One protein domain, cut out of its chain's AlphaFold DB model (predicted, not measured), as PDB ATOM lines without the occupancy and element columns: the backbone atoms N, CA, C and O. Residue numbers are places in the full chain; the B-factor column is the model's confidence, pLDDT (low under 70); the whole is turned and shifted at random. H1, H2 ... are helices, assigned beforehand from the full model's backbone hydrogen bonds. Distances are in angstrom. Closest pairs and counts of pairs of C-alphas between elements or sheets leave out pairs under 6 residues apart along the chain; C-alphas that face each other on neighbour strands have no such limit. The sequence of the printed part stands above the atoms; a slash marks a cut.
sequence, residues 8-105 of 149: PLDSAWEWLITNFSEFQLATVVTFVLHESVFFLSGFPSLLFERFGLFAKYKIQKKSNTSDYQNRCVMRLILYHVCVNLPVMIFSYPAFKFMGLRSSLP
ATOM      1  N   PRO A   8     -63.695  32.617 -18.098       91.06
ATOM      2  CA  PRO A   8     -62.951  33.372 -19.108       91.06
ATOM      3  C   PRO A   8     -62.452  32.492 -20.264       91.06
ATOM      4  O   PRO A   8     -62.380  32.947 -21.403       91.06
ATOM      5  N   LEU A   9     -62.148  31.222 -19.972       90.31
ATOM      6  CA  LEU A   9     -61.769  30.227 -20.968       90.31
ATOM      7  C   LEU A   9     -62.945  29.854 -21.881       90.31
ATOM      8  O   LEU A   9     -62.767  29.822 -23.096       90.31
ATOM      9  N   ASP A  10     -64.133  29.620 -21.318       90.94
ATOM     10  CA  ASP A  10     -65.335  29.322 -22.106       90.94
ATOM     11  C   ASP A  10     -65.699  30.496 -23.016       90.94
ATOM     12  O   ASP A  10     -65.956  30.285 -24.196       90.94
ATOM     13  N   SER A  11     -65.641  31.734 -22.511       92.88
ATOM     14  CA  SER A  11     -65.914  32.932 -23.316       92.88
ATOM     15  C   SER A  11     -64.887  33.136 -24.434       92.88
ATOM     16  O   SER A  11     -65.254  33.490 -25.555       92.88
ATOM     17  N   ALA A  12     -63.600  32.895 -24.162       92.88
ATOM     18  CA  ALA A  12     -62.559  32.970 -25.185       92.88
ATOM     19  C   ALA A  12     -62.743  31.889 -26.263       92.88
ATOM     20  O   ALA A  12     -62.590  32.164 -27.455       92.88
ATOM     21  N   TRP A  13     -63.104  30.669 -25.857       94.00
ATOM     22  CA  TRP A  13     -63.368  29.574 -26.784       94.00
ATOM     23  C   TRP A  13     -64.640  29.806 -27.608       94.00
ATOM     24  O   TRP A  13     -64.627  29.606 -28.822       94.00
ATOM     25  N   GLU A  14     -65.711  30.296 -26.983       95.12
ATOM     26  CA  GLU A  14     -66.958  30.677 -27.652       95.12
ATOM     27  C   GLU A  14     -66.719  31.741 -28.731       95.12
ATOM     28  O   GLU A  14     -67.209  31.619 -29.860       95.12
ATOM     29  N   TRP A  15     -65.896  32.748 -28.424       94.75
ATOM     30  CA  TRP A  15     -65.476  33.746 -29.405       94.75
ATOM     31  C   TRP A  15     -64.752  33.105 -30.596       94.75
ATOM     32  O   TRP A  15     -65.072  33.417 -31.744       94.75
ATOM     33  N   LEU A  16     -63.829  32.170 -30.356       95.12
ATOM     34  CA  LEU A  16     -63.110  31.479 -31.429       95.12
ATOM     35  C   LEU A  16     -64.052  30.680 -32.336       95.12
ATOM     36  O   LEU A  16     -63.999  30.837 -33.556       95.12
ATOM     37  N   ILE A  17     -64.942  29.866 -31.769       95.44
ATOM     38  CA  ILE A  17     -65.829  29.002 -32.567       95.44
ATOM     39  C   ILE A  17     -66.932  29.762 -33.305       95.44
ATOM     40  O   ILE A  17     -67.488  29.243 -34.269       95.44
ATOM     41  N   THR A  18     -67.231  30.990 -32.876       95.81
ATOM     42  CA  THR A  18     -68.184  31.877 -33.559       95.81
ATOM     43  C   THR A  18     -67.536  32.629 -34.725       95.81
ATOM     44  O   THR A  18     -68.208  32.943 -35.703       95.81
ATOM     45  N   ASN A  19     -66.230  32.905 -34.645       96.69
ATOM     46  CA  ASN A  19     -65.510  33.697 -35.651       96.69
ATOM     47  C   ASN A  19     -64.726  32.853 -36.669       96.69
ATOM     48  O   ASN A  19     -64.388  33.353 -37.741       96.69
ATOM     49  N   PHE A  20     -64.438  31.586 -36.361       96.62
ATOM     50  CA  PHE A  20     -63.646  30.704 -37.215       96.62
ATOM     51  C   PHE A  20     -64.352  29.370 -37.449       96.62
ATOM     52  O   PHE A  20     -64.918  28.771 -36.536       96.62
ATOM     53  N   SER A  21     -64.258  28.858 -38.678       95.75
ATOM     54  CA  SER A  21     -64.687  27.491 -38.982       95.75
ATOM     55  C   SER A  21     -63.816  26.465 -38.254       95.75
ATOM     56  O   SER A  21     -62.642  26.706 -37.970       95.75
ATOM     57  N   GLU A  22     -64.354  25.269 -38.022       94.94
ATOM     58  CA  GLU A  22     -63.598  24.174 -37.403       94.94
ATOM     59  C   GLU A  22     -62.331  23.811 -38.196       94.94
ATOM     60  O   GLU A  22     -61.293  23.526 -37.603       94.94
ATOM     61  N   PHE A  23     -62.375  23.929 -39.529       96.06
ATOM     62  CA  PHE A  23     -61.195  23.789 -40.381       96.06
ATOM     63  C   PHE A  23     -60.134  24.852 -40.073       96.06
ATOM     64  O   PHE A  23     -58.968  24.512 -39.883       96.06
ATOM     65  N   GLN A  24     -60.517  26.131 -39.990       96.44
ATOM     66  CA  GLN A  24     -59.582  27.216 -39.665       96.44
ATOM     67  C   GLN A  24     -59.005  27.070 -38.256       96.44
ATOM     68  O   GLN A  24     -57.814  27.314 -38.070       96.44
ATOM     69  N   LEU A  25     -59.816  26.637 -37.288       95.94
ATOM     70  CA  LEU A  25     -59.356  26.365 -35.926       95.94
ATOM     71  C   LEU A  25     -58.301  25.252 -35.911       95.94
ATOM     72  O   LEU A  25     -57.208  25.439 -35.375       95.94
ATOM     73  N   ALA A  26     -58.604  24.124 -36.553       94.69
ATOM     74  CA  ALA A  26     -57.749  22.941 -36.576       94.69
ATOM     75  C   ALA A  26     -56.464  23.112 -37.399       94.69
ATOM     76  O   ALA A  26     -55.499  22.387 -37.180       94.69
ATOM     77  N   THR A  27     -56.451  24.045 -38.354       95.56
ATOM     78  CA  THR A  27     -55.310  24.260 -39.253       95.56
ATOM     79  C   THR A  27     -54.626  25.589 -38.962       95.56
ATOM     80  O   THR A  27     -53.595  25.612 -38.308       95.56
ATOM     81  N   VAL A  28     -55.202  26.708 -39.397       94.81
ATOM     82  CA  VAL A  28     -54.565  28.032 -39.364       94.81
ATOM     83  C   VAL A  28     -54.337  28.534 -37.940       94.81
ATOM     84  O   VAL A  28     -53.226  28.943 -37.613       94.81
ATOM     85  N   VAL A  29     -55.360  28.503 -37.082       95.19
ATOM     86  CA  VAL A  29     -55.243  29.013 -35.703       95.19
ATOM     87  C   VAL A  29     -54.278  28.145 -34.900       95.19
ATOM     88  O   VAL A  29     -53.386  28.673 -34.236       95.19
ATOM     89  N   THR A  30     -54.406  26.820 -35.017       94.62
ATOM     90  CA  THR A  30     -53.489  25.867 -34.377       94.62
ATOM     91  C   THR A  30     -52.054  26.041 -34.880       94.62
ATOM     92  O   THR A  30     -51.133  26.074 -34.068       94.62
ATOM     93  N   PHE A  31     -51.854  26.232 -36.187       96.06
ATOM     94  CA  PHE A  31     -50.542  26.499 -36.775       96.06
ATOM     95  C   PHE A  31     -49.932  27.783 -36.211       96.06
ATOM     96  O   PHE A  31     -48.824  27.753 -35.691       96.06
ATOM     97  N   VAL A  32     -50.662  28.902 -36.225       95.94
ATOM     98  CA  VAL A  32     -50.155  30.177 -35.687       95.94
ATOM     99  C   VAL A  32     -49.789  30.053 -34.209       95.94
ATOM    100  O   VAL A  32     -48.736  30.550 -33.805       95.94
ATOM    101  N   LEU A  33     -50.614  29.377 -33.407       95.25
ATOM    102  CA  LEU A  33     -50.318  29.134 -31.996       95.25
ATOM    103  C   LEU A  33     -49.037  28.302 -31.829       95.25
ATOM    104  O   LEU A  33     -48.148  28.700 -31.075       95.25
ATOM    105  N   HIS A  34     -48.928  27.188 -32.555       95.00
ATOM    106  CA  HIS A  34     -47.765  26.302 -32.537       95.00
ATOM    107  C   HIS A  34     -46.479  27.043 -32.926       95.00
ATOM    108  O   HIS A  34     -45.507  27.043 -32.170       95.00
ATOM    109  N   GLU A  35     -46.495  27.738 -34.065       95.12
ATOM    110  CA  GLU A  35     -45.345  28.486 -34.571       95.12
ATOM    111  C   GLU A  35     -44.944  29.622 -33.631       95.12
ATOM    112  O   GLU A  35     -43.757  29.836 -33.384       95.12
ATOM    113  N   SER A  36     -45.920  30.314 -33.038       95.38
ATOM    114  CA  SER A  36     -45.641  31.366 -32.058       95.38
ATOM    115  C   SER A  36     -44.899  30.798 -30.852       95.38
ATOM    116  O   SER A  36     -43.845  31.313 -30.489       95.38
ATOM    117  N   VAL A  37     -45.397  29.714 -30.251       95.75
ATOM    118  CA  VAL A  37     -44.745  29.086 -29.090       95.75
ATOM    119  C   VAL A  37     -43.347  28.575 -29.458       95.75
ATOM    120  O   VAL A  37     -42.380  28.825 -28.731       95.75
ATOM    121  N   PHE A  38     -43.214  27.912 -30.605       94.25
ATOM    122  CA  PHE A  38     -41.946  27.368 -31.078       94.25
ATOM    123  C   PHE A  38     -40.892  28.462 -31.322       94.25
ATOM    124  O   PHE A  38     -39.811  28.429 -30.732       94.25
ATOM    125  N   PHE A  39     -41.200  29.481 -32.127       93.88
ATOM    126  CA  PHE A  39     -40.227  30.529 -32.442       93.88
ATOM    127  C   PHE A  39     -39.948  31.449 -31.253       93.88
ATOM    128  O   PHE A  39     -38.791  31.819 -31.045       93.88
ATOM    129  N   LEU A  40     -40.954  31.790 -30.439       94.62
ATOM    130  CA  LEU A  40     -40.741  32.625 -29.253       94.62
ATOM    131  C   LEU A  40     -39.894  31.912 -28.196       94.62
ATOM    132  O   LEU A  40     -39.079  32.566 -27.549       94.62
ATOM    133  N   SER A  41     -40.028  30.593 -28.040       94.12
ATOM    134  CA  SER A  41     -39.177  29.829 -27.114       94.12
ATOM    135  C   SER A  41     -37.730  29.696 -27.607       94.12
ATOM    136  O   SER A  41     -36.801  29.749 -26.800       94.12
ATOM    137  N   GLY A  42     -37.510  29.595 -28.923       91.38
ATOM    138  CA  GLY A  42     -36.169  29.564 -29.523       91.38
ATOM    139  C   GLY A  42     -35.481  30.933 -29.610       91.38
ATOM    140  O   GLY A  42     -34.248  31.014 -29.637       91.38
ATOM    141  N   PHE A  43     -36.255  32.020 -29.631       92.44
ATOM    142  CA  PHE A  43     -35.748  33.377 -29.827       92.44
ATOM    143  C   PHE A  43     -34.716  33.826 -28.771       92.44
ATOM    144  O   PHE A  43     -33.659  34.315 -29.178       92.44
ATOM    145  N   PRO A  44     -34.911  33.609 -27.450       92.75
ATOM    146  CA  PRO A  44     -33.896  33.915 -26.439       92.75
ATOM    147  C   PRO A  44     -32.544  33.253 -26.720       92.75
ATOM    148  O   PRO A  44     -31.508  33.911 -26.653       92.75
ATOM    149  N   SER A  45     -32.550  31.976 -27.110       89.06
ATOM    150  CA  SER A  45     -31.331  31.225 -27.426       89.06
ATOM    151  C   SER A  45     -30.590  31.817 -28.627       89.06
ATOM    152  O   SER A  45     -29.364  31.932 -28.606       89.06
ATOM    153  N   LEU A  46     -31.325  32.256 -29.655       90.75
ATOM    154  CA  LEU A  46     -30.743  32.943 -30.808       90.75
ATOM    155  C   LEU A  46     -30.125  34.294 -30.416       90.75
ATOM    156  O   LEU A  46     -29.038  34.626 -30.889       90.75
ATOM    157  N   LEU A  47     -30.784  35.066 -29.544       90.69
ATOM    158  CA  LEU A  47     -30.236  36.332 -29.048       90.69
ATOM    159  C   LEU A  47     -28.958  36.114 -28.238       90.69
ATOM    160  O   LEU A  47     -27.988  36.849 -28.427       90.69
ATOM    161  N   PHE A  48     -28.933  35.098 -27.371       90.81
ATOM    162  CA  PHE A  48     -27.744  34.780 -26.587       90.81
ATOM    163  C   PHE A  48     -26.547  34.471 -27.485       90.81
ATOM    164  O   PHE A  48     -25.472  35.032 -27.279       90.81
ATOM    165  N   GLU A  49     -26.749  33.673 -28.533       88.31
ATOM    166  CA  GLU A  49     -25.695  33.360 -29.497       88.31
ATOM    167  C   GLU A  49     -25.260  34.602 -30.305       88.31
ATOM    168  O   GLU A  49     -24.062  34.826 -30.478       88.31
ATOM    169  N   ARG A  50     -26.193  35.449 -30.767       88.50
ATOM    170  CA  ARG A  50     -25.865  36.658 -31.557       88.50
ATOM    171  C   ARG A  50     -25.089  37.708 -30.779       88.50
ATOM    172  O   ARG A  50     -24.194  38.339 -31.335       88.50
ATOM    173  N   PHE A  51     -25.444  37.910 -29.516       89.81
ATOM    174  CA  PHE A  51     -24.800  38.899 -28.656       89.81
ATOM    175  C   PHE A  51     -23.627  38.321 -27.853       89.81
ATOM    176  O   PHE A  51     -23.017  39.037 -27.063       89.81
ATOM    177  N   GLY A  52     -23.306  37.033 -28.028       86.31
ATOM    178  CA  GLY A  52     -22.248  36.358 -27.273       86.31
ATOM    179  C   GLY A  52     -22.541  36.237 -25.772       86.31
ATOM    180  O   GLY A  52     -21.621  36.042 -24.971       86.31
ATOM    181  N   LEU A  53     -23.809  36.349 -25.366       86.31
ATOM    182  CA  LEU A  53     -24.219  36.181 -23.976       86.31
ATOM    183  C   LEU A  53     -24.035  34.715 -23.585       86.31
ATOM    184  O   LEU A  53     -24.364  33.807 -24.342       86.31
ATOM    185  N   PHE A  54     -23.487  34.471 -22.395       87.50
ATOM    186  CA  PHE A  54     -23.243  33.118 -21.874       87.50
ATOM    187  C   PHE A  54     -22.290  32.247 -22.711       87.50
ATOM    188  O   PHE A  54     -22.169  31.056 -22.428       87.50
ATOM    189  N   ALA A  55     -21.530  32.820 -23.656       84.06
ATOM    190  CA  ALA A  55     -20.594  32.074 -24.509       84.06
ATOM    191  C   ALA A  55     -19.603  31.197 -23.715       84.06
ATOM    192  O   ALA A  55     -19.245  30.105 -24.151       84.06
ATOM    193  N   LYS A  56     -19.216  31.628 -22.504       86.38
ATOM    194  CA  LYS A  56     -18.330  30.871 -21.600       86.38
ATOM    195  C   LYS A  56     -18.929  29.567 -21.052       86.38
ATOM    196  O   LYS A  56     -18.176  28.708 -20.612       86.38
ATOM    197  N   TYR A  57     -20.254  29.423 -21.058       87.06
ATOM    198  CA  TYR A  57     -20.963  28.228 -20.579       87.06
ATOM    199  C   TYR A  57     -21.329  27.266 -21.717       87.06
ATOM    200  O   TYR A  57     -21.956  26.232 -21.485       87.06
ATOM    201  N   LYS A  58     -20.960  27.594 -22.959       84.06
ATOM    202  CA  LYS A  58     -21.311  26.799 -24.131       84.06
ATOM    203  C   LYS A  58     -20.516  25.491 -24.151       84.06
ATOM    204  O   LYS A  58     -19.290  25.498 -24.209       84.06
ATOM    205  N   ILE A  59     -21.228  24.364 -24.155       85.56
ATOM    206  CA  ILE A  59     -20.626  23.020 -24.198       85.56
ATOM    207  C   ILE A  59     -19.996  22.753 -25.577       85.56
ATOM    208  O   ILE A  59     -18.884  22.238 -25.677       85.56
ATOM    209  N   GLN A  60     -20.682  23.143 -26.657       81.81
ATOM    210  CA  GLN A  60     -20.191  22.985 -28.027       81.81
ATOM    211  C   GLN A  60     -19.429  24.234 -28.489       81.81
ATOM    212  O   GLN A  60     -20.018  25.289 -28.707       81.81
ATOM    213  N   LYS A  61     -18.119  24.105 -28.721       74.25
ATOM    214  CA  LYS A  61     -17.234  25.218 -29.128       74.25
ATOM    215  C   LYS A  61     -17.387  25.671 -30.589       74.25
ATOM    216  O   LYS A  61     -16.605  26.494 -31.055       74.25
ATOM    217  N   LYS A  62     -18.365  25.142 -31.332       76.44
ATOM    218  CA  LYS A  62     -18.620  25.561 -32.716       76.44
ATOM    219  C   LYS A  62     -19.074  27.026 -32.715       76.44
ATOM    220  O   LYS A  62     -20.049  27.381 -32.046       76.44
ATOM    221  N   SER A  63     -18.349  27.868 -33.447       68.81
ATOM    222  CA  SER A  63     -18.745  29.254 -33.693       68.81
ATOM    223  C   SER A  63     -19.736  29.277 -34.850       68.81
ATOM    224  O   SER A  63     -19.389  28.906 -35.973       68.81
ATOM    225  N   ASN A  64     -20.980  29.664 -34.574       76.75
ATOM    226  CA  ASN A  64     -22.000  29.827 -35.601       76.75
ATOM    227  C   ASN A  64     -22.012  31.291 -36.031       76.75
ATOM    228  O   ASN A  64     -22.492  32.148 -35.291       76.75
ATOM    229  N   THR A  65     -21.493  31.585 -37.222       85.31
ATOM    230  CA  THR A  65     -21.528  32.946 -37.770       85.31
ATOM    231  C   THR A  65     -22.968  33.424 -37.958       85.31
ATOM    232  O   THR A  65     -23.873  32.621 -38.204       85.31
ATOM    233  N   SER A  66     -23.195  34.738 -37.891       85.31
ATOM    234  CA  SER A  66     -24.528  35.327 -38.085       85.31
ATOM    235  C   SER A  66     -25.157  34.932 -39.427       85.31
ATOM    236  O   SER A  66     -26.357  34.675 -39.490       85.31
ATOM    237  N   ASP A  67     -24.354  34.781 -40.486       88.12
ATOM    238  CA  ASP A  67     -24.830  34.309 -41.794       88.12
ATOM    239  C   ASP A  67     -25.308  32.858 -41.763       88.12
ATOM    240  O   ASP A  67     -26.310  32.510 -42.392       88.12
ATOM    241  N   TYR A  68     -24.606  31.988 -41.032       87.44
ATOM    242  CA  TYR A  68     -25.045  30.609 -40.840       87.44
ATOM    243  C   TYR A  68     -26.353  30.557 -40.044       87.44
ATOM    244  O   TYR A  68     -27.287  29.869 -40.455       87.44
ATOM    245  N   GLN A  69     -26.466  31.350 -38.976       89.31
ATOM    246  CA  GLN A  69     -27.698  31.452 -38.193       89.31
ATOM    247  C   GLN A  69     -28.874  31.962 -39.037       89.31
ATOM    248  O   GLN A  69     -29.952  31.381 -38.985       89.31
ATOM    249  N   ASN A  70     -28.675  33.006 -39.850       91.12
ATOM    250  CA  ASN A  70     -29.709  33.534 -40.746       91.12
ATOM    251  C   ASN A  70     -30.193  32.473 -41.742       91.12
ATOM    252  O   ASN A  70     -31.398  32.297 -41.918       91.12
ATOM    253  N   ARG A  71     -29.264  31.731 -42.360       90.25
ATOM    254  CA  ARG A  71     -29.605  30.625 -43.267       90.25
ATOM    255  C   ARG A  71     -30.374  29.513 -42.555       90.25
ATOM    256  O   ARG A  71     -31.347  29.014 -43.111       90.25
ATOM    257  N   CYS A  72     -29.968  29.158 -41.336       89.62
ATOM    258  CA  CYS A  72     -30.656  28.167 -40.510       89.62
ATOM    259  C   CYS A  72     -32.089  28.611 -40.182       89.62
ATOM    260  O   CYS A  72     -33.027  27.872 -40.462       89.62
ATOM    261  N   VAL A  73     -32.273  29.843 -39.692       92.19
ATOM    262  CA  VAL A  73     -33.598  30.402 -39.375       92.19
ATOM    263  C   VAL A  73     -34.492  30.444 -40.615       92.19
ATOM    264  O   VAL A  73     -35.642  30.024 -40.546       92.19
ATOM    265  N   MET A  74     -33.975  30.884 -41.764       92.81
ATOM    266  CA  MET A  74     -34.753  30.908 -43.010       92.81
ATOM    267  C   MET A  74     -35.159  29.508 -43.469       92.81
ATOM    268  O   MET A  74     -36.303  29.298 -43.867       92.81
ATOM    269  N   ARG A  75     -34.247  28.535 -43.380       91.50
ATOM    270  CA  ARG A  75     -34.544  27.136 -43.701       91.50
ATOM    271  C   ARG A  75     -35.597  26.560 -42.745       91.50
ATOM    272  O   ARG A  75     -36.504  25.872 -43.199       91.50
ATOM    273  N   LEU A  76     -35.511  26.885 -41.456       91.94
ATOM    274  CA  LEU A  76     -36.473  26.466 -40.436       91.94
ATOM    275  C   LEU A  76     -37.872  27.026 -40.720       91.94
ATOM    276  O   LEU A  76     -38.829  26.261 -40.780       91.94
ATOM    277  N   ILE A  77     -37.982  28.331 -40.994       94.12
ATOM    278  CA  ILE A  77     -39.248  28.970 -41.393       94.12
ATOM    279  C   ILE A  77     -39.820  28.291 -42.642       94.12
ATOM    280  O   ILE A  77     -41.003  27.955 -42.673       94.12
ATOM    281  N   LEU A  78     -38.985  28.050 -43.657       94.31
ATOM    282  CA  LEU A  78     -39.417  27.400 -44.890       94.31
ATOM    283  C   LEU A  78     -39.950  25.988 -44.631       94.31
ATOM    284  O   LEU A  78     -40.997  25.641 -45.165       94.31
ATOM    285  N   TYR A  79     -39.292  25.183 -43.795       91.12
ATOM    286  CA  TYR A  79     -39.810  23.857 -43.456       91.12
ATOM    287  C   TYR A  79     -41.114  23.923 -42.663       91.12
ATOM    288  O   TYR A  79     -42.040  23.174 -42.962       91.12
ATOM    289  N   HIS A  80     -41.245  24.843 -41.713       93.75
ATOM    290  CA  HIS A  80     -42.482  24.969 -40.947       93.75
ATOM    291  C   HIS A  80     -43.663  25.384 -41.840       93.75
ATOM    292  O   HIS A  80     -44.737  24.786 -41.780       93.75
ATOM    293  N   VAL A  81     -43.461  26.329 -42.758       94.00
ATOM    294  CA  VAL A  81     -44.528  26.766 -43.671       94.00
ATOM    295  C   VAL A  81     -44.792  25.748 -44.785       94.00
ATOM    296  O   VAL A  81     -45.944  25.465 -45.089       94.00
ATOM    297  N   CYS A  82     -43.761  25.184 -45.414       94.69
ATOM    298  CA  CYS A  82     -43.931  24.306 -46.577       94.69
ATOM    299  C   CYS A  82     -44.144  22.830 -46.220       94.69
ATOM    300  O   CYS A  82     -44.527  22.061 -47.098       94.69
ATOM    301  N   VAL A  83     -43.891  22.421 -44.975       91.38
ATOM    302  CA  VAL A  83     -44.083  21.036 -44.521       91.38
ATOM    303  C   VAL A  83     -45.130  20.970 -43.417       91.38
ATOM    304  O   VAL A  83     -46.151  20.315 -43.619       91.38
ATOM    305  N   ASN A  84     -44.948  21.672 -42.291       92.81
ATOM    306  CA  ASN A  84     -45.865  21.521 -41.150       92.81
ATOM    307  C   ASN A  84     -47.284  21.995 -41.485       92.81
ATOM    308  O   ASN A  84     -48.243  21.280 -41.200       92.81
ATOM    309  N   LEU A  85     -47.438  23.156 -42.134       94.12
ATOM    310  CA  LEU A  85     -48.767  23.659 -42.497       94.12
ATOM    311  C   LEU A  85     -49.507  22.720 -43.476       94.12
ATOM    312  O   LEU A  85     -50.648  22.358 -43.178       94.12
ATOM    313  N   PRO A  86     -48.910  22.251 -44.593       95.94
ATOM    314  CA  PRO A  86     -49.534  21.229 -45.429       95.94
ATOM    315  C   PRO A  86     -49.879  19.952 -44.669       95.94
ATOM    316  O   PRO A  86     -50.985  19.444 -44.833       95.94
ATOM    317  N   VAL A  87     -48.989  19.453 -43.805       94.25
ATOM    318  CA  VAL A  87     -49.271  18.267 -42.980       94.25
ATOM    319  C   VAL A  87     -50.499  18.495 -42.096       94.25
ATOM    320  O   VAL A  87     -51.370  17.626 -42.063       94.25
ATOM    321  N   MET A  88     -50.640  19.656 -41.449       94.25
ATOM    322  CA  MET A  88     -51.840  19.983 -40.664       94.25
ATOM    323  C   MET A  88     -53.107  20.007 -41.531       94.25
ATOM    324  O   MET A  88     -54.118  19.411 -41.156       94.25
ATOM    325  N   ILE A  89     -53.051  20.639 -42.708       96.44
ATOM    326  CA  ILE A  89     -54.190  20.717 -43.638       96.44
ATOM    327  C   ILE A  89     -54.609  19.322 -44.113       96.44
ATOM    328  O   ILE A  89     -55.789  18.977 -44.047       96.44
ATOM    329  N   PHE A  90     -53.657  18.501 -44.559       96.50
ATOM    330  CA  PHE A  90     -53.939  17.153 -45.056       96.50
ATOM    331  C   PHE A  90     -54.348  16.177 -43.947       96.50
ATOM    332  O   PHE A  90     -55.045  15.203 -44.229       96.50
ATOM    333  N   SER A  91     -53.974  16.443 -42.694       93.62
ATOM    334  CA  SER A  91     -54.382  15.632 -41.539       93.62
ATOM    335  C   SER A  91     -55.797  15.956 -41.048       93.62
ATOM    336  O   SER A  91     -56.399  15.144 -40.347       93.62
ATOM    337  N   TYR A  92     -56.371  17.106 -41.426       95.38
ATOM    338  CA  TYR A  92     -57.695  17.527 -40.956       95.38
ATOM    339  C   TYR A  92     -58.815  16.490 -41.189       95.38
ATOM    340  O   TYR A  92     -59.548  16.208 -40.238       95.38
ATOM    341  N   PRO A  93     -58.957  15.856 -42.375       95.94
ATOM    342  CA  PRO A  93     -59.973  14.822 -42.579       95.94
ATOM    343  C   PRO A  93     -59.815  13.628 -41.630       95.94
ATOM    344  O   PRO A  93     -60.814  13.100 -41.143       95.94
ATOM    345  N   ALA A  94     -58.575  13.233 -41.321       93.88
ATOM    346  CA  ALA A  94     -58.303  12.155 -40.376       93.88
ATOM    347  C   ALA A  94     -58.715  12.554 -38.952       93.88
ATOM    348  O   ALA A  94     -59.421  11.799 -38.287       93.88
ATOM    349  N   PHE A  95     -58.380  13.770 -38.507       91.94
ATOM    350  CA  PHE A  95     -58.817  14.265 -37.199       91.94
ATOM    351  C   PHE A  95     -60.340  14.392 -37.098       91.94
ATOM    352  O   PHE A  95     -60.923  14.023 -36.077       91.94
ATOM    353  N   LYS A  96     -61.010  14.835 -38.167       93.88
ATOM    354  CA  LYS A  96     -62.477  14.835 -38.244       93.88
ATOM    355  C   LYS A  96     -63.058  13.433 -38.122       93.88
ATOM    356  O   LYS A  96     -63.997  13.246 -37.353       93.88
ATOM    357  N   PHE A  97     -62.485  12.460 -38.823       94.06
ATOM    358  CA  PHE A  97     -62.890  11.058 -38.722       94.06
ATOM    359  C   PHE A  97     -62.692  10.494 -37.304       94.06
ATOM    360  O   PHE A  97     -63.533   9.747 -36.814       94.06
ATOM    361  N   MET A  98     -61.633  10.914 -36.608       90.88
ATOM    362  CA  MET A  98     -61.349  10.546 -35.215       90.88
ATOM    363  C   MET A  98     -62.226  11.271 -34.177       90.88
ATOM    364  O   MET A  98     -62.070  11.037 -32.979       90.88
ATOM    365  N   GLY A  99     -63.154  12.135 -34.603       90.69
ATOM    366  CA  GLY A  99     -64.104  12.806 -33.713       90.69
ATOM    367  C   GLY A  99     -63.669  14.186 -33.218       90.69
ATOM    368  O   GLY A  99     -64.124  14.616 -32.155       90.69
ATOM    369  N   LEU A 100     -62.815  14.898 -33.966       91.62
ATOM    370  CA  LEU A 100     -62.532  16.312 -33.706       91.62
ATOM    371  C   LEU A 100     -63.842  17.113 -33.634       91.62
ATOM    372  O   LEU A 100     -64.672  17.063 -34.550       91.62
ATOM    373  N   ARG A 101     -63.981  17.860 -32.537       90.88
ATOM    374  CA  ARG A 101     -65.104  18.749 -32.244       90.88
ATOM    375  C   ARG A 101     -64.590  20.059 -31.661       90.88
ATOM    376  O   ARG A 101     -63.705  20.036 -30.805       90.88
ATOM    377  N   SER A 102     -65.182  21.176 -32.066       90.62
ATOM    378  CA  SER A 102     -64.921  22.491 -31.466       90.62
ATOM    379  C   SER A 102     -66.048  22.993 -30.550       90.62
ATOM    380  O   SER A 102     -65.921  24.047 -29.944       90.62
ATOM    381  N   SER A 103     -67.148  22.257 -30.385       90.31
ATOM    382  CA  SER A 103     -68.306  22.732 -29.617       90.31
ATOM    383  C   SER A 103     -68.078  22.775 -28.098       90.31
ATOM    384  O   SER A 103     -67.352  21.952 -27.540       90.31
ATOM    385  N   LEU A 104     -68.794  23.677 -27.423       89.88
ATOM    386  CA  LEU A 104     -68.970  23.655 -25.968       89.88
ATOM    387  C   LEU A 104     -69.981  22.567 -25.538       89.88
ATOM    388  O   LEU A 104     -70.832  22.176 -26.343       89.88
ATOM    389  N   PRO A 105     -69.925  22.083 -24.280       91.81
ATOM    390  CA  PRO A 105     -68.934  22.407 -23.245       91.81
ATOM    391  C   PRO A 105     -67.554  21.799 -23.538       91.81
ATOM    392  O   PRO A 105     -67.449  20.762 -24.200       91.81
TER     393      PRO A 105
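AT A GLANCE: This is residues 8 to 105 of the 149 residues of an uncharacterized protein of Aegilops tauschii subsp. strangulata (UniProt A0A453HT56). A long helical hairpin, H2 and H3, has the short helix H1 turned steeply off where H2 begins. The printed part has 98 residues, three named helices in the order H1, H2, H3 and no named strand: all helix. It is elongated, 51 by 32 by 21 A, and only just loose, close to extended, with a radius of gyration of the C-alphas of 18.7 A.

IN THESE COORDINATES: H1, residues 8 to 19, begins at C-alpha 8 (-62.951, 33.372, -19.108). H2, residues 22 to 50, is 40.2 A long. H3, residues 66 to 97, is 45.4 A long and ends at C-alpha 97 (-62.890, 11.058, -38.722).

HOW THE PARTS SIT: H2 and H3 touch, opposite ways at a shallow tilt of 21 degrees; their closest C-alphas, Thr 27 and Met 88, are 5.7 A apart. H1 is close to H2 but not clearly touching; their closest C-alphas, Ile 17 and Leu 25, are 7.8 A apart. H1 and H3 are apart. O i to N i+4 pairs are within hydrogen-bond range throughout H1, 21 of 25 in H2 and 24 of 28 in H3.

THE WHOLE: The printed part has no cut. The H2 to H3 link, 15 residues, is long. Residue 63 has pLDDT under 70.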